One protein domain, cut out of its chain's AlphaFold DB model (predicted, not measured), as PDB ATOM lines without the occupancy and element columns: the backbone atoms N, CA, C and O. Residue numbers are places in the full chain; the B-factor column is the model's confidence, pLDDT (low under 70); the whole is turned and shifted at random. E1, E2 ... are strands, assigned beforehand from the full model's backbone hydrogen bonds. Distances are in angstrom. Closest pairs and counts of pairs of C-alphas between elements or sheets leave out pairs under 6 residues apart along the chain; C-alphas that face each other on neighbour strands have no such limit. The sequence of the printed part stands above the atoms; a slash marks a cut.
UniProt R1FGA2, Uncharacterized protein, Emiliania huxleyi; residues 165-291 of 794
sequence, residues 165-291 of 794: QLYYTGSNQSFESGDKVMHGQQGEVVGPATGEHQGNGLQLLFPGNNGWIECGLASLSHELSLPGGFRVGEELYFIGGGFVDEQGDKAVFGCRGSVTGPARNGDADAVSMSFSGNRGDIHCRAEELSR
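AT A GLANCE: This is residues 165 to 291 of the 794 residues of an uncharacterized protein of Emiliania huxleyi (UniProt R1FGA2). With little regular structure, two small lobes stand end to end, each a strongly twisted, curled sheet, E1 E2 E3 E4 and E5 E6 E7 E8, joined by residues 217 to 234. Each sheet, in that order, is a meander, each strand the antiparallel neighbour of the one before. The printed part has 127 residues, 43 of them in eight named strands, and no named helix: all strand. It is compact, with radius of gyration of the C-alphas 15.9 A, and spans 47 by 28 by 22 A.

HOW THE PARTS SIT: E1, residues 165 to 168, and E2, 186 to 192, form a hairpin, with N 166 and O 187 2.9 A apart, within hydrogen-bond range. E3, 201 to 205, has N 203 2.8 A from O 191 of E2. E4, 212 to 216, has O 215 2.9 A from N 202 of E3. E5, 235 to 238, and E6, 256 to 262, form a hairpin, with N 236 and O 257 2.9 A apart. E7, 270 to 275, has O 272 2.8 A from N 260 of E6. E8, 281 to 285, has O 284 2.8 A from N 271 of E7. E4 and E5 are apart.

IN THESE COORDINATES: E1 begins at C-alpha 165 (8.614, -15.742, 37.459); E8 ends at C-alpha 285 (-10.794, -4.587, 53.601). E2 is 16.9 A long and E6 17.1 A, first to last C-alpha.

THE WHOLE: The C-alphas farthest apart, of Thr 194 and Gly 254, are 47.2 A apart. The printed part has no cut. The links E1 to E2, E4 to E5 and E5 to E6 are long. No printed residue is under 70 in pLDDT.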
ATOM      1  N   GLN A 165       8.900 -15.848  36.038       95.69
ATOM      2  CA  GLN A 165       8.614 -15.742  37.459       95.69
ATOM      3  C   GLN A 165       7.176 -15.272  37.647       95.69
ATOM      4  O   GLN A 165       6.851 -14.129  37.327       95.69
ATOM      5  N   LEU A 166       6.326 -16.139  38.187       95.69
ATOM      6  CA  LEU A 166       4.911 -15.854  38.412       95.69
ATOM      7  C   LEU A 166       4.584 -15.926  39.897       95.69
ATOM      8  O   LEU A 166       5.171 -16.702  40.649       95.69
ATOM      9  N   TYR A 167       3.608 -15.135  40.316       93.44
ATOM     10  CA  TYR A 167       3.057 -15.188  41.659       93.44
ATOM     11  C   TYR A 167       1.831 -16.087  41.684       93.44
ATOM     12  O   TYR A 167       0.928 -15.945  40.858       93.44
ATOM     13  N   TYR A 168       1.781 -16.984  42.662       94.00
ATOM     14  CA  TYR A 168       0.601 -17.798  42.903       94.00
ATOM     15  C   TYR A 168      -0.517 -16.949  43.512       94.00
ATOM     16  O   TYR A 168      -0.356 -16.424  44.606       94.00
ATOM     17  N   THR A 169      -1.654 -16.811  42.840       88.94
ATOM     18  CA  THR A 169      -2.816 -16.046  43.320       88.94
ATOM     19  C   THR A 169      -3.955 -16.921  43.851       88.94
ATOM     20  O   THR A 169      -5.029 -16.428  44.190       88.94
ATOM     21  N   GLY A 170      -3.742 -18.236  43.939       86.12
ATOM     22  CA  GLY A 170      -4.709 -19.163  44.528       86.12
ATOM     23  C   GLY A 170      -4.681 -19.187  46.059       86.12
ATOM     24  O   GLY A 170      -3.813 -18.603  46.708       86.12
ATOM     25  N   SER A 171      -5.631 -19.910  46.655       81.56
ATOM     26  CA  SER A 171      -5.651 -20.189  48.096       81.56
ATOM     27  C   SER A 171      -4.435 -21.008  48.519       81.56
ATOM     28  O   SER A 171      -4.064 -21.943  47.816       81.56
ATOM     29  N   ASN A 172      -3.860 -20.720  49.689       84.00
ATOM     30  CA  ASN A 172      -2.717 -21.470  50.221       84.00
ATOM     31  C   ASN A 172      -2.996 -22.980  50.243       84.00
ATOM     32  O   ASN A 172      -4.029 -23.408  50.762       84.00
ATOM     33  N   GLN A 173      -2.054 -23.777  49.741       89.69
ATOM     34  CA  GLN A 173      -2.149 -25.236  49.725       89.69
ATOM     35  C   GLN A 173      -0.921 -25.863  50.383       89.69
ATOM     36  O   GLN A 173       0.186 -25.323  50.358       89.69
ATOM     37  N   SER A 174      -1.129 -27.014  51.007       91.38
ATOM     38  CA  SER A 174      -0.071 -27.864  51.548       91.38
ATOM     39  C   SER A 174      -0.340 -29.285  51.084       91.38
ATOM     40  O   SER A 174      -1.471 -29.758  51.185       91.38
ATOM     41  N   PHE A 175       0.687 -29.937  50.554       92.31
ATOM     42  CA  PHE A 175       0.590 -31.261  49.952       92.31
ATOM     43  C   PHE A 175       1.140 -32.324  50.906       92.31
ATOM     44  O   PHE A 175       1.954 -32.030  51.784       92.31
ATOM     45  N   GLU A 176       0.723 -33.578  50.725       90.56
ATOM     46  CA  GLU A 176       1.215 -34.715  51.521       90.56
ATOM     47  C   GLU A 176       2.732 -34.927  51.375       90.56
ATOM     48  O   GLU A 176       3.369 -35.451  52.287       90.56
ATOM     49  N   SER A 177       3.330 -34.457  50.270       90.31
ATOM     50  CA  SER A 177       4.786 -34.437  50.057       90.31
ATOM     51  C   SER A 177       5.537 -33.500  51.011       90.31
ATOM     52  O   SER A 177       6.763 -33.562  51.089       90.31
ATOM     53  N   GLY A 178       4.822 -32.622  51.720       94.31
ATOM     54  CA  GLY A 178       5.389 -31.538  52.519       94.31
ATOM     55  C   GLY A 178       5.604 -30.240  51.736       94.31
ATOM     56  O   GLY A 178       5.893 -29.219  52.362       94.31
ATOM     57  N   ASP A 179       5.420 -30.255  50.411       95.94
ATOM     58  CA  ASP A 179       5.471 -29.050  49.581       95.94
ATOM     59  C   ASP A 179       4.321 -28.106  49.945       95.94
ATOM     60  O   ASP A 179       3.215 -28.529  50.307       95.94
ATOM     61  N   LYS A 180       4.579 -26.802  49.862       93.50
ATOM     62  CA  LYS A 180       3.595 -25.768  50.193       93.50
ATOM     63  C   LYS A 180       3.607 -24.694  49.127       93.50
ATOM     64  O   LYS A 180       4.664 -24.305  48.642       93.50
ATOM     65  N   VAL A 181       2.429 -24.192  48.790       94.38
ATOM     66  CA  VAL A 181       2.300 -22.979  47.990       94.38
ATOM     67  C   VAL A 181       1.440 -21.987  48.749       94.38
ATOM     68  O   VAL A 181       0.341 -22.304  49.208       94.38
ATOM     69  N   MET A 182       1.972 -20.791  48.936       88.06
ATOM     70  CA  MET A 182       1.267 -19.692  49.577       88.06
ATOM     71  C   MET A 182       0.840 -18.686  48.523       88.06
ATOM     72  O   MET A 182       1.544 -18.463  47.539       88.06
ATOM     73  N   HIS A 183      -0.305 -18.050  48.737       83.81
ATOM     74  CA  HIS A 183      -0.688 -16.905  47.944       83.81
ATOM     75  C   HIS A 183       0.430 -15.863  47.987       83.81
ATOM     76  O   HIS A 183       0.926 -15.475  49.041       83.81
ATOM     77  N   GLY A 184       0.789 -15.375  46.813       83.44
ATOM     78  CA  GLY A 184       1.836 -14.410  46.572       83.44
ATOM     79  C   GLY A 184       3.236 -14.979  46.662       83.44
ATOM     80  O   GLY A 184       4.194 -14.221  46.542       83.44
ATOM     81  N   GLN A 185       3.379 -16.293  46.824       89.75
ATOM     82  CA  GLN A 185       4.663 -16.940  46.646       89.75
ATOM     83  C   GLN A 185       5.039 -16.884  45.167       89.75
ATOM     84  O   GLN A 185       4.245 -17.230  44.290       89.75
ATOM     85  N   GLN A 186       6.255 -16.418  44.908       94.12
ATOM     86  CA  GLN A 186       6.839 -16.411  43.579       94.12
ATOM     87  C   GLN A 186       7.331 -17.823  43.242       94.12
ATOM     88  O   GLN A 186       7.991 -18.459  44.066       94.12
ATOM     89  N   GLY A 187       6.993 -18.310  42.054       96.12
ATOM     90  CA  GLY A 187       7.456 -19.580  41.511       96.12
ATOM     91  C   GLY A 187       7.989 -19.407  40.093       96.12
ATOM     92  O   GLY A 187       7.553 -18.524  39.353       96.12
ATOM     93  N   GLU A 188       8.927 -20.270  39.718       96.62
ATOM     94  CA  GLU A 188       9.513 -20.308  38.379       96.62
ATOM     95  C   GLU A 188       8.754 -21.303  37.495       96.62
ATOM     96  O   GLU A 188       8.556 -22.453  37.888       96.62
ATOM     97  N   VAL A 189       8.344 -20.892  36.295       96.38
ATOM     98  CA  VAL A 189       7.664 -21.767  35.332       96.38
ATOM     99  C   VAL A 189       8.637 -22.818  34.793       96.38
ATOM    100  O   VAL A 189       9.568 -22.505  34.050       96.38
ATOM    101  N   VAL A 190       8.391 -24.087  35.120       95.06
ATOM    102  CA  VAL A 190       9.221 -25.227  34.695       95.06
ATOM    103  C   VAL A 190       8.581 -26.077  33.598       95.06
ATOM    104  O   VAL A 190       9.247 -26.938  33.028       95.06
ATOM    105  N   GLY A 191       7.313 -25.858  33.256       93.62
ATOM    106  CA  GLY A 191       6.669 -26.595  32.169       93.62
ATOM    107  C   GLY A 191       5.153 -26.426  32.115       93.62
ATOM    108  O   GLY A 191       4.579 -25.702  32.930       93.62
ATOM    109  N   PRO A 192       4.487 -27.087  31.155       95.19
ATOM    110  CA  PRO A 192       3.031 -27.157  31.124       95.19
ATOM    111  C   PRO A 192       2.514 -28.124  32.200       95.19
ATOM    112  O   PRO A 192       3.185 -29.099  32.535       95.19
ATOM    113  N   ALA A 193       1.309 -27.886  32.719       93.75
ATOM    114  CA  ALA A 193       0.641 -28.846  33.599       93.75
ATOM    115  C   ALA A 193       0.319 -30.160  32.863       93.75
ATOM    116  O   ALA A 193      -0.061 -30.156  31.690       93.75
ATOM    117  N   THR A 194       0.459 -31.280  33.573       87.94
ATOM    118  CA  THR A 194       0.311 -32.648  33.051       87.94
ATOM    119  C   THR A 194      -0.877 -33.408  33.646       87.94
ATOM    120  O   THR A 194      -1.270 -34.425  33.081       87.94
ATOM    121  N   GLY A 195      -1.455 -32.931  34.753       88.56
ATOM    122  CA  GLY A 195      -2.603 -33.522  35.438       88.56
ATOM    123  C   GLY A 195      -3.905 -32.747  35.221       88.56
ATOM    124  O   GLY A 195      -4.305 -32.473  34.089       88.56
ATOM    125  N   GLU A 196      -4.591 -32.395  36.311       89.06
ATOM    126  CA  GLU A 196      -5.934 -31.783  36.283       89.06
ATOM    127  C   GLU A 196      -5.987 -30.438  35.542       89.06
ATOM    128  O   GLU A 196      -7.050 -30.009  35.092       89.06
ATOM    129  N   HIS A 197      -4.842 -29.772  35.393       89.81
ATOM    130  CA  HIS A 197      -4.731 -28.490  34.705       89.81
ATOM    131  C   HIS A 197      -4.130 -28.601  33.295       89.81
ATOM    132  O   HIS A 197      -3.730 -27.585  32.722       89.81
ATOM    133  N   GLN A 198      -4.065 -29.803  32.708       91.00
ATOM    134  CA  GLN A 198      -3.511 -30.005  31.367       91.00
ATOM    135  C   GLN A 198      -4.170 -29.074  30.331       91.00
ATOM    136  O   GLN A 198      -5.389 -29.027  30.177       91.00
ATOM    137  N   GLY A 199      -3.340 -28.306  29.619       89.56
ATOM    138  CA  GLY A 199      -3.770 -27.345  28.594       89.56
ATOM    139  C   GLY A 199      -4.204 -25.965  29.107       89.56
ATOM    140  O   GLY A 199      -4.302 -25.044  28.301       89.56
ATOM    141  N   ASN A 200      -4.416 -25.781  30.416       94.50
ATOM    142  CA  ASN A 200      -4.790 -24.488  31.015       94.50
ATOM    143  C   ASN A 200      -4.041 -24.188  32.328       94.50
ATOM    144  O   ASN A 200      -4.509 -23.438  33.188       94.50
ATOM    145  N   GLY A 201      -2.879 -24.805  32.508       95.69
ATOM    146  CA  GLY A 201      -2.062 -24.656  33.699       95.69
ATOM    147  C   GLY A 201      -0.585 -24.815  33.404       95.69
ATOM    148  O   GLY A 201      -0.178 -25.324  32.356       95.69
ATOM    149  N   LEU A 202       0.205 -24.369  34.366       96.81
ATOM    150  CA  LEU A 202       1.655 -24.403  34.352       96.81
ATOM    151  C   LEU A 202       2.149 -25.189  35.560       96.81
ATOM    152  O   LEU A 202       1.478 -25.271  36.586       96.81
ATOM    153  N   GLN A 203       3.339 -25.749  35.443       96.75
ATOM    154  CA  GLN A 203       4.080 -26.294  36.566       96.75
ATOM    155  C   GLN A 203       5.061 -25.246  37.045       96.75
ATOM    156  O   GLN A 203       5.857 -24.737  36.252       96.75
ATOM    157  N   LEU A 204       4.989 -24.920  38.331       97.00
ATOM    158  CA  LEU A 204       5.854 -23.932  38.951       97.00
ATOM    159  C   LEU A 204       6.706 -24.580  40.029       97.00
ATOM    160  O   LEU A 204       6.208 -25.346  40.856       97.00
ATOM    161  N   LEU A 205       7.990 -24.244  40.033       96.19
ATOM    162  CA  LEU A 205       8.896 -24.569  41.120       96.19
ATOM    163  C   LEU A 205       8.908 -23.402  42.106       96.19
ATOM    164  O   LEU A 205       9.400 -22.317  41.799       96.19
ATOM    165  N   PHE A 206       8.351 -23.631  43.290       95.56
ATOM    166  CA  PHE A 206       8.347 -22.647  44.367       95.56
ATOM    167  C   PHE A 206       9.555 -22.860  45.294       95.56
ATOM    168  O   PHE A 206       9.933 -24.004  45.564       95.56
ATOM    169  N   PRO A 207      10.170 -21.784  45.817       93.94
ATOM    170  CA  PRO A 207      11.321 -21.892  46.704       93.94
ATOM    171  C   PRO A 207      10.948 -22.626  47.996       93.94
ATOM    172  O   PRO A 207       9.933 -22.319  48.622       93.94
ATOM    173  N   GLY A 208      11.793 -23.577  48.400       92.69
ATOM    174  CA  GLY A 208      11.591 -24.410  49.591       92.69
ATOM    175  C   GLY A 208      10.843 -25.723  49.342       92.69
ATOM    176  O   GLY A 208      10.811 -26.557  50.243       92.69
ATOM    177  N   ASN A 209      10.302 -25.935  48.139       94.31
ATOM    178  CA  ASN A 209       9.665 -27.195  47.762       94.31
ATOM    179  C   ASN A 209      10.663 -28.156  47.105       94.31
ATOM    180  O   ASN A 209      11.620 -27.739  46.450       94.31
ATOM    181  N   ASN A 210      10.416 -29.454  47.271       90.62
ATOM    182  CA  ASN A 210      11.203 -30.523  46.654       90.62
ATOM    183  C   ASN A 210      10.724 -30.848  45.231       90.62
ATOM    184  O   ASN A 210      11.474 -31.436  44.450       90.62
ATOM    185  N   GLY A 211       9.480 -30.487  44.906       90.25
ATOM    186  CA  GLY A 211       8.856 -30.695  43.604       90.25
ATOM    187  C   GLY A 211       8.239 -29.426  43.017       90.25
ATOM    188  O   GLY A 211       8.115 -28.389  43.674       90.25
ATOM    189  N   TRP A 212       7.841 -29.522  41.750       94.75
ATOM    190  CA  TRP A 212       6.979 -28.531  41.115       94.75
ATOM    191  C   TRP A 212       5.516 -28.758  41.508       94.75
ATOM    192  O   TRP A 212       5.116 -29.867  41.855       94.75
ATOM    193  N   ILE A 213       4.711 -27.702  41.428       96.25
ATOM    194  CA  ILE A 213       3.274 -27.726  41.710       96.25
ATOM    195  C   ILE A 213       2.525 -27.322  40.441       96.25
ATOM    196  O   ILE A 213       2.893 -26.344  39.786       96.25
ATOM    197  N   GLU A 214       1.464 -28.054  40.089       96.56
ATOM    198  CA  GLU A 214       0.573 -27.652  38.994       96.56
ATOM    199  C   GLU A 214      -0.340 -26.526  39.461       96.56
ATOM    200  O   GLU A 214      -1.074 -26.662  40.437       96.56
ATOM    201  N   CYS A 215      -0.312 -25.405  38.753       96.31
ATOM    202  CA  CYS A 215      -1.171 -24.262  39.009       96.31
ATOM    203  C   CYS A 215      -1.972 -23.952  37.746       96.31
ATOM    204  O   CYS A 215      -1.412 -23.813  36.658       96.31
ATOM    205  N   GLY A 216      -3.291 -23.821  37.879       96.12
ATOM    206  CA  GLY A 216      -4.121 -23.287  36.801       96.12
ATOM    207  C   GLY A 216      -3.749 -21.835  36.489       96.12
ATOM    208  O   GLY A 216      -3.424 -21.074  37.399       96.12
ATOM    209  N   LEU A 217      -3.843 -21.429  35.218       95.44
ATOM    210  CA  LEU A 217      -3.500 -20.066  34.784       95.44
ATOM    211  C   LEU A 217      -4.290 -18.970  35.513       95.44
ATOM    212  O   LEU A 217      -3.768 -17.886  35.736       95.44
ATOM    213  N   ALA A 218      -5.530 -19.252  35.923       92.44
ATOM    214  CA  ALA A 218      -6.353 -18.311  36.690       92.44
ATOM    215  C   ALA A 218      -5.796 -18.016  38.097       92.44
ATOM    216  O   ALA A 218      -6.152 -17.005  38.697       92.44
ATOM    217  N   SER A 219      -4.931 -18.892  38.609       93.69
ATOM    218  CA  SER A 219      -4.281 -18.778  39.915       93.69
ATOM    219  C   SER A 219      -2.838 -18.281  39.796       93.69
ATOM    220  O   SER A 219      -2.044 -18.514  40.706       93.69
ATOM    221  N   LEU A 220      -2.467 -17.666  38.671       94.38
ATOM    222  CA  LEU A 220      -1.129 -17.145  38.414       94.38
ATOM    223  C   LEU A 220      -1.209 -15.700  37.921       94.38
ATOM    224  O   LEU A 220      -2.094 -15.344  37.146       94.38
ATOM    225  N   SER A 221      -0.263 -14.867  38.348       91.88
ATOM    226  CA  SER A 221      -0.144 -13.480  37.888       91.88
ATOM    227  C   SER A 221       1.317 -13.048  37.781       91.88
ATOM    228  O   SER A 221       2.148 -13.433  38.603       91.88
ATOM    229  N   HIS A 222       1.625 -12.205  36.792       89.62
ATOM    230  CA  HIS A 222       2.914 -11.501  36.698       89.62
ATOM    231  C   HIS A 222       3.041 -10.393  37.750       89.62
ATOM    232  O   HIS A 222       4.140 -10.075  38.201       89.62
ATOM    233  N   GLU A 223       1.913  -9.816  38.168       84.19
ATOM    234  CA  GLU A 223       1.865  -8.726  39.135       84.19
ATOM    235  C   GLU A 223       1.134  -9.169  40.401       84.19
ATOM    236  O   GLU A 223      -0.019  -9.604  40.371       84.19
ATOM    237  N   LEU A 224       1.809  -9.023  41.538       75.75
ATOM    238  CA  LEU A 224       1.225  -9.219  42.857       75.75
ATOM    239  C   LEU A 224       0.467  -7.958  43.296       75.75
ATOM    240  O   LEU A 224       0.823  -7.322  44.288       75.75
ATOM    241  N   SER A 225      -0.532  -7.536  42.523       71.69
ATOM    242  CA  SER A 225      -1.416  -6.447  42.932       71.69
ATOM    243  C   SER A 225      -2.545  -7.022  43.778       71.69
ATOM    244  O   SER A 225      -3.484  -7.618  43.246       71.69
ATOM    245  N   LEU A 226      -2.448  -6.867  45.098       83.62
ATOM    246  CA  LEU A 226      -3.568  -7.155  45.990       83.62
ATOM    247  C   LEU A 226      -4.634  -6.051  45.866       83.62
ATOM    248  O   LEU A 226      -4.319  -4.945  45.401       83.62
ATOM    249  N   PRO A 227      -5.881  -6.309  46.297       84.12
ATOM    250  CA  PRO A 227      -6.916  -5.281  46.398       84.12
ATOM    251  C   PRO A 227      -6.390  -4.033  47.119       84.12
ATOM    252  O   PRO A 227      -5.674  -4.145  48.108       84.12
ATOM    253  N   GLY A 228      -6.676  -2.838  46.590       85.12
ATOM    254  CA  GLY A 228      -6.101  -1.575  47.090       85.12
ATOM    255  C   GLY A 228      -4.681  -1.256  46.596       85.12
ATOM    256  O   GLY A 228      -4.123  -0.217  46.948       85.12
ATOM    257  N   GLY A 229      -4.089  -2.111  45.754       88.69
ATOM    258  CA  GLY A 229      -2.729  -1.930  45.241       88.69
ATOM    259  C   GLY A 229      -1.655  -2.159  46.305       88.69
ATOM    260  O   GLY A 229      -0.586  -1.542  46.241       88.69
ATOM    261  N   PHE A 230      -1.956  -2.991  47.304       90.00
ATOM    262  CA  PHE A 230      -1.008  -3.388  48.341       90.00
ATOM    263  C   PHE A 230      -0.122  -4.544  47.871       90.00
ATOM    264  O   PHE A 230      -0.490  -5.310  46.975       90.00
ATOM    265  N   ARG A 231       1.056  -4.678  48.480       86.31
ATOM    266  CA  ARG A 231       2.000  -5.773  48.219       86.31
ATOM    267  C   ARG A 231       2.106  -6.684  49.437       86.31
ATOM    268  O   ARG A 231       2.070  -6.213  50.568       86.31
ATOM    269  N   VAL A 232       2.287  -7.987  49.223       84.44
ATOM    270  CA  VAL A 232       2.635  -8.903  50.325       84.44
ATOM    271  C   VAL A 232       3.949  -8.445  50.965       84.44
ATOM    272  O   VAL A 232       4.895  -8.081  50.269       84.44
ATOM    273  N   GLY A 233       3.985  -8.426  52.295       85.56
ATOM    274  CA  GLY A 233       5.069  -7.884  53.112       85.56
ATOM    275  C   GLY A 233       4.999  -6.372  53.340       85.56
ATOM    276  O   GLY A 233       5.773  -5.860  54.146       85.56
ATOM    277  N   GLU A 234       4.090  -5.648  52.678       92.12
ATOM    278  CA  GLU A 234       3.883  -4.220  52.929       92.12
ATOM    279  C   GLU A 234       3.318  -4.010  54.337       92.12
ATOM    280  O   GLU A 234       2.403  -4.713  54.772       92.12
ATOM    281  N   GLU A 235       3.879  -3.045  55.059       94.75
ATOM    282  CA  GLU A 235       3.415  -2.696  56.396       94.75
ATOM    283  C   GLU A 235       2.375  -1.589  56.317       94.75
ATOM    284  O   GLU A 235       2.637  -0.507  55.788       94.75
ATOM    285  N   LEU A 236       1.199  -1.864  56.869       95.62
ATOM    286  CA  LEU A 236       0.054  -0.966  56.848       95.62
ATOM    287  C   LEU A 236      -0.483  -0.774  58.264       95.62
ATOM    288  O   LEU A 236      -0.268  -1.590  59.165       95.62
ATOM    289  N   TYR A 237      -1.197   0.325  58.448       94.62
ATOM    290  CA  TYR A 237      -1.928   0.644  59.659       94.62
ATOM    291  C   TYR A 237      -3.397   0.290  59.468       94.62
ATOM    292  O   TYR A 237      -4.016   0.710  58.488       94.62
ATOM    293  N   PHE A 238      -3.962  -0.452  60.416       93.75
ATOM    294  CA  PHE A 238      -5.393  -0.723  60.436       93.75
ATOM    295  C   PHE A 238      -6.149   0.534  60.871       93.75
ATOM    296  O   PHE A 238      -5.948   1.030  61.977       93.75
ATOM    297  N   ILE A 239      -7.014   1.060  60.013       90.75
ATOM    298  CA  ILE A 239      -7.870   2.227  60.269       90.75
ATOM    299  C   ILE A 239      -9.360   1.858  60.383       90.75
ATOM    300  O   ILE A 239     -10.199   2.744  60.526       90.75
ATOM    301  N   GLY A 240      -9.693   0.564  60.357       87.75
ATOM    302  CA  GLY A 240     -11.056   0.073  60.559       87.75
ATOM    303  C   GLY A 240     -11.552   0.174  62.009       87.75
ATOM    304  O   GLY A 240     -10.805   0.466  62.950       87.75
ATOM    305  N   GLY A 241     -12.844  -0.096  62.203       79.44
ATOM    306  CA  GLY A 241     -13.436  -0.223  63.535       79.44
ATOM    307  C   GLY A 241     -12.921  -1.494  64.205       79.44
ATOM    308  O   GLY A 241     -13.161  -2.579  63.691       79.44
ATOM    309  N   GLY A 242     -12.205  -1.365  65.329       80.88
ATOM    310  CA  GLY A 242     -11.464  -2.467  65.955       80.88
ATOM    311  C   GLY A 242     -12.216  -3.805  66.009       80.88
ATOM    312  O   GLY A 242     -13.373  -3.857  66.422       80.88
ATOM    313  N   PHE A 243     -11.549  -4.889  65.630       82.88
ATOM    314  CA  PHE A 243     -12.119  -6.230  65.520       82.88
ATOM    315  C   PHE A 243     -11.418  -7.193  66.483       82.88
ATOM    316  O   PHE A 243     -10.221  -7.051  66.731       82.88
ATOM    317  N   VAL A 244     -12.165  -8.152  67.036       85.88
ATOM    318  CA  VAL A 244     -11.641  -9.288  67.808       85.88
ATOM    319  C   VAL A 244     -12.407 -10.529  67.360       85.88
ATOM    320  O   VAL A 244     -13.637 -10.518  67.442       85.88
ATOM    321  N   ASP A 245     -11.716 -11.561  66.881       84.62
ATOM    322  CA  ASP A 245     -12.355 -12.827  66.510       84.62
ATOM    323  C   ASP A 245     -12.574 -13.763  67.712       84.62
ATOM    324  O   ASP A 245     -12.269 -13.444  68.865       84.62
ATOM    325  N   GLU A 246     -13.154 -14.935  67.442       84.88
ATOM    326  CA  GLU A 246     -13.427 -15.969  68.446       84.88
ATOM    327  C   GLU A 246     -12.142 -16.582  69.027       84.88
ATOM    328  O   GLU A 246     -12.155 -17.101  70.145       84.88
ATOM    329  N   GLN A 247     -11.030 -16.508  68.294       85.81
ATOM    330  CA  GLN A 247      -9.710 -16.992  68.697       85.81
ATOM    331  C   GLN A 247      -8.956 -15.967  69.563       85.81
ATOM    332  O   GLN A 247      -7.943 -16.306  70.182       85.81
ATOM    333  N   GLY A 248      -9.483 -14.744  69.674       89.12
ATOM    334  CA  GLY A 248      -8.906 -13.642  70.436       89.12
ATOM    335  C   GLY A 248      -7.900 -12.805  69.646       89.12
ATOM    336  O   GLY A 248      -7.275 -11.915  70.237       89.12
ATOM    337  N   ASP A 249      -7.756 -13.054  68.344       90.75
ATOM    338  CA  ASP A 249      -6.945 -12.231  67.459       90.75
ATOM    339  C   ASP A 249      -7.658 -10.907  67.237       90.75
ATOM    340  O   ASP A 249      -8.865 -10.845  66.991       90.75
ATOM    341  N   LYS A 250      -6.910  -9.814  67.380       90.06
ATOM    342  CA  LYS A 250      -7.474  -8.467  67.365       90.06
ATOM    343  C   LYS A 250      -6.760  -7.542  66.395       90.06
ATOM    344  O   LYS A 250      -5.533  -7.490  66.359       90.06
ATOM    345  N   ALA A 251      -7.537  -6.764  65.655       91.19
ATOM    346  CA  ALA A 251      -7.061  -5.625  64.885       91.19
ATOM    347  C   ALA A 251      -7.591  -4.372  65.577       91.19
ATOM    348  O   ALA A 251      -8.798  -4.149  65.631       91.19
ATOM    349  N   VAL A 252      -6.701  -3.583  66.172       88.44
ATOM    350  CA  VAL A 252      -7.070  -2.324  66.831       88.44
ATOM    351  C   VAL A 252      -6.689  -1.175  65.912       88.44
ATOM    352  O   VAL A 252      -5.673  -1.242  65.220       88.44
ATOM    353  N   PHE A 253      -7.507  -0.125  65.893       87.69
ATOM    354  CA  PHE A 253      -7.216   1.084  65.130       87.69
ATOM    355  C   PHE A 253      -5.792   1.589  65.428       87.69
ATOM    356  O   PHE A 253      -5.353   1.626  66.577       87.69
ATOM    357  N   GLY A 254      -5.049   1.950  64.388       86.88
ATOM    358  CA  GLY A 254      -3.660   2.391  64.469       86.88
ATOM    359  C   GLY A 254      -2.629   1.282  64.705       86.88
ATOM    360  O   GLY A 254      -1.434   1.585  64.696       86.88
ATOM    361  N   CYS A 255      -3.021   0.015  64.887       90.50
ATOM    362  CA  CYS A 255      -2.048  -1.075  64.929       90.50
ATOM    363  C   CYS A 255      -1.394  -1.257  63.560       90.50
ATOM    364  O   CYS A 255      -2.061  -1.273  62.526       90.50
ATOM    365  N   ARG A 256      -0.073  -1.423  63.582       94.62
ATOM    366  CA  ARG A 256       0.718  -1.787  62.412       94.62
ATOM    367  C   ARG A 256       0.676  -3.300  62.230       94.62
ATOM    368  O   ARG A 256       0.867  -4.041  63.195       94.62
ATOM    369  N   GLY A 257       0.448  -3.737  61.003       94.31
ATOM    370  CA  GLY A 257       0.557  -5.132  60.602       94.31
ATOM    371  C   GLY A 257       1.223  -5.255  59.238       94.31
ATOM    372  O   GLY A 257       1.387  -4.262  58.529       94.31
ATOM    373  N   SER A 258       1.604  -6.473  58.870       94.69
ATOM    374  CA  SER A 258       2.168  -6.792  57.557       94.69
ATOM    375  C   SER A 258       1.145  -7.534  56.708       94.69
ATOM    376  O   SER A 258       0.547  -8.506  57.176       94.69
ATOM    377  N   VAL A 259       0.969  -7.119  55.458       93.00
ATOM    378  CA  VAL A 259       0.108  -7.814  54.497       93.00
ATOM    379  C   VAL A 259       0.676  -9.198  54.197       93.00
ATOM    380  O   VAL A 259       1.810  -9.315  53.743       93.00
ATOM    381  N   THR A 260      -0.096 -10.258  54.416       89.06
ATOM    382  CA  THR A 260       0.335 -11.641  54.153       89.06
ATOM    383  C   THR A 260      -0.234 -12.210  52.853       89.06
ATOM    384  O   THR A 260       0.310 -13.175  52.324       89.06
ATOM    385  N   GLY A 261      -1.286 -11.606  52.295       86.19
ATOM    386  CA  GLY A 261      -1.948 -12.064  51.068       86.19
ATOM    387  C   GLY A 261      -3.366 -11.500  50.944       86.19
ATOM    388  O   GLY A 261      -3.726 -10.619  51.714       86.19
ATOM    389  N   PRO A 262      -4.198 -11.973  50.010       85.62
ATOM    390  CA  PRO A 262      -5.618 -11.679  49.957       85.62
ATOM    391  C   PRO A 262      -6.339 -12.434  51.069       85.62
ATOM    392  O   PRO A 262      -5.840 -13.427  51.612       85.62
ATOM    393  N   ALA A 263      -7.533 -11.969  51.401       87.88
ATOM    394  CA  ALA A 263      -8.352 -12.625  52.398       87.88
ATOM    395  C   ALA A 263      -8.809 -14.021  51.937       87.88
ATOM    396  O   ALA A 263      -9.170 -14.243  50.783       87.88
ATOM    397  N   ARG A 264      -8.826 -14.985  52.868       79.69
ATOM    398  CA  ARG A 264      -9.232 -16.379  52.596       79.69
ATOM    399  C   ARG A 264     -10.740 -16.604  52.711       79.69
ATOM    400  O   ARG A 264     -11.227 -17.675  52.362       79.69
ATOM    401  N   ASN A 265     -11.479 -15.615  53.204       79.44
ATOM    402  CA  ASN A 265     -12.928 -15.675  53.403       79.44
ATOM    403  C   ASN A 265     -13.739 -15.483  52.103       79.44
ATOM    404  O   ASN A 265     -14.967 -15.495  52.153       79.44
ATOM    405  N   GLY A 266     -13.071 -15.320  50.954       75.25
ATOM    406  CA  GLY A 266     -13.707 -15.110  49.651       75.25
ATOM    407  C   GLY A 266     -14.131 -13.664  49.379       75.25
ATOM    408  O   GLY A 266     -14.752 -13.414  48.348       75.25
ATOM    409  N   ASP A 267     -13.806 -12.720  50.267       82.44
ATOM    410  CA  ASP A 267     -14.013 -11.294  50.018       82.44
ATOM    411  C   ASP A 267     -12.897 -10.780  49.093       82.44
ATOM    412  O   ASP A 267     -11.738 -10.653  49.493       82.44
ATOM    413  N   ALA A 268     -13.250 -10.542  47.826       78.88
ATOM    414  CA  ALA A 268     -12.317 -10.145  46.774       78.88
ATOM    415  C   ALA A 268     -11.666  -8.774  47.022       78.88
ATOM    416  O   ALA A 268     -10.624  -8.505  46.433       78.88
ATOM    417  N   ASP A 269     -12.243  -7.941  47.894       88.31
ATOM    418  CA  ASP A 269     -11.721  -6.615  48.244       88.31
ATOM    419  C   ASP A 269     -10.929  -6.613  49.564       88.31
ATOM    420  O   ASP A 269     -10.457  -5.564  50.023       88.31
ATOM    421  N   ALA A 270     -10.773  -7.782  50.189       91.62
ATOM    422  CA  ALA A 270     -10.087  -7.927  51.459       91.62
ATOM    423  C   ALA A 270      -8.690  -8.540  51.322       91.62
ATOM    424  O   ALA A 270      -8.370  -9.348  50.448       91.62
ATOM    425  N   VAL A 271      -7.841  -8.137  52.255       92.75
ATOM    426  CA  VAL A 271      -6.428  -8.455  52.358       92.75
ATOM    427  C   VAL A 271      -6.190  -9.067  53.733       92.75
ATOM    428  O   VAL A 271      -6.680  -8.583  54.747       92.75
ATOM    429  N   SER A 272      -5.458 -10.170  53.779       92.75
ATOM    430  CA  SER A 272      -5.013 -10.797  55.015       92.75
ATOM    431  C   SER A 272      -3.820 -10.033  55.584       92.75
ATOM    432  O   SER A 272      -2.842  -9.767  54.883       92.75
ATOM    433  N   MET A 273      -3.905  -9.686  56.862       94.62
ATOM    434  CA  MET A 273      -2.898  -8.936  57.593       94.62
ATOM    435  C   MET A 273      -2.490  -9.656  58.870       94.62
ATOM    436  O   MET A 273      -3.330 -10.032  59.685       94.62
ATOM    437  N   SER A 274      -1.183  -9.782  59.078       94.44
ATOM    438  CA  SER A 274      -0.618 -10.266  60.332       94.44
ATOM    439  C   SER A 274      -0.342  -9.084  61.256       94.44
ATOM    440  O   SER A 274       0.411  -8.171  60.908       94.44
ATOM    441  N   PHE A 275      -0.955  -9.095  62.438       94.31
ATOM    442  CA  PHE A 275      -0.710  -8.106  63.487       94.31
ATOM    443  C   PHE A 275       0.075  -8.744  64.633       94.31
ATOM    444  O   PHE A 275      -0.165  -9.890  65.018       94.31
ATOM    445  N   SER A 276       1.004  -7.989  65.217       91.00
ATOM    446  CA  SER A 276       1.822  -8.481  66.327       91.00
ATOM    447  C   SER A 276       0.957  -8.887  67.526       91.00
ATOM    448  O   SER A 276       0.201  -8.066  68.048       91.00
ATOM    449  N   GLY A 277       1.126 -10.121  68.004       90.44
ATOM    450  CA  GLY A 277       0.402 -10.661  69.160       90.44
ATOM    451  C   GLY A 277      -0.827 -11.501  68.810       90.44
ATOM    452  O   GLY A 277      -1.385 -12.115  69.718       90.44
ATOM    453  N   ASN A 278      -1.203 -11.573  67.531       92.31
ATOM    454  CA  ASN A 278      -2.235 -12.485  67.046       92.31
ATOM    455  C   ASN A 278      -1.628 -13.840  66.649       92.31
ATOM    456  O   ASN A 278      -0.450 -13.930  66.294       92.31
ATOM    457  N   ARG A 279      -2.433 -14.900  66.738       88.50
ATOM    458  CA  ARG A 279      -2.101 -16.268  66.324       88.50
ATOM    459  C   ARG A 279      -2.337 -16.485  64.831       88.50
ATOM    460  O   ARG A 279      -1.636 -17.301  64.235       88.50
ATOM    461  N   GLY A 280      -3.302 -15.780  64.246       89.31
ATOM    462  CA  GLY A 280      -3.661 -15.834  62.836       89.31
ATOM    463  C   GLY A 280      -3.629 -14.475  62.134       89.31
ATOM    464  O   GLY A 280      -3.411 -13.418  62.734       89.31
ATOM    465  N   ASP A 281      -3.846 -14.533  60.821       92.62
ATOM    466  CA  ASP A 281      -4.023 -13.353  59.980       92.62
ATOM    467  C   ASP A 281      -5.467 -12.856  60.084       92.62
ATOM    468  O   ASP A 281      -6.408 -13.644  60.003       92.62
ATOM    469  N   ILE A 282      -5.644 -11.542  60.175       93.31
ATOM    470  CA  ILE A 282      -6.956 -10.895  60.157       93.31
ATOM    471  C   ILE A 282      -7.259 -10.428  58.738       93.31
ATOM    472  O   ILE A 282      -6.410  -9.848  58.066       93.31
ATOM    473  N   HIS A 283      -8.479 -10.676  58.273       93.94
ATOM    474  CA  HIS A 283      -8.948 -10.200  56.976       93.94
ATOM    475  C   HIS A 283      -9.461  -8.764  57.108       93.94
ATOM    476  O   HIS A 283     -10.479  -8.527  57.756       93.94
ATOM    477  N   CYS A 284      -8.755  -7.821  56.496       93.50
ATOM    478  CA  CYS A 284      -9.081  -6.399  56.496       93.50
ATOM    479  C   CYS A 284      -9.444  -5.964  55.082       93.50
ATOM    480  O   CYS A 284      -8.767  -6.338  54.124       93.50
ATOM    481  N   ARG A 285     -10.484  -5.152  54.920       93.31
ATOM    482  CA  ARG A 285     -10.794  -4.587  53.601       93.31
ATOM    483  C   ARG A 285      -9.740  -3.575  53.194       93.31
ATOM    484  O   ARG A 285      -9.163  -2.909  54.047       93.31
ATOM    485  N   ALA A 286      -9.526  -3.402  51.894       93.31
ATOM    486  CA  ALA A 286      -8.539  -2.441  51.416       93.31
ATOM    487  C   ALA A 286      -8.786  -1.000  51.919       93.31
ATOM    488  O   ALA A 286      -7.838  -0.264  52.178       93.31
ATOM    489  N   GLU A 287     -10.053  -0.622  52.108       92.62
ATOM    490  CA  GLU A 287     -10.488   0.668  52.670       92.62
ATOM    491  C   GLU A 287     -10.219   0.825  54.179       92.62
ATOM    492  O   GLU A 287     -10.188   1.942  54.689       92.62
ATOM    493  N   GLU A 288      -9.980  -0.274  54.896       93.44
ATOM    494  CA  GLU A 288      -9.654  -0.277  56.326       93.44
ATOM    495  C   GLU A 288      -8.148  -0.186  56.579       93.44
ATOM    496  O   GLU A 288      -7.716  -0.283  57.728       93.44
ATOM    497  N   LEU A 289      -7.336  -0.014  55.533       94.56
ATOM    498  CA  LEU A 289      -5.880  -0.032  55.604       94.56
ATOM    499  C   LEU A 289      -5.282   1.278  55.093       94.56
ATOM    500  O   LEU A 289      -5.714   1.839  54.090       94.56
ATOM    501  N   SER A 290      -4.240   1.752  55.775       92.69
ATOM    502  CA  SER A 290      -3.527   2.978  55.418       92.69
ATOM    503  C   SER A 290      -2.017   2.771  55.423       92.69
ATOM    504  O   SER A 290      -1.464   2.155  56.333       92.69
ATOM    505  N   ARG A 291      -1.331   3.340  54.425       94.56
ATOM    506  CA  ARG A 291       0.141   3.453  54.404       94.56
ATOM    507  C   ARG A 291       0.651   4.488  55.400       94.56
ATOM    508  O   ARG A 291       1.775   4.393  55.884       94.56
TER     509      ARG A 291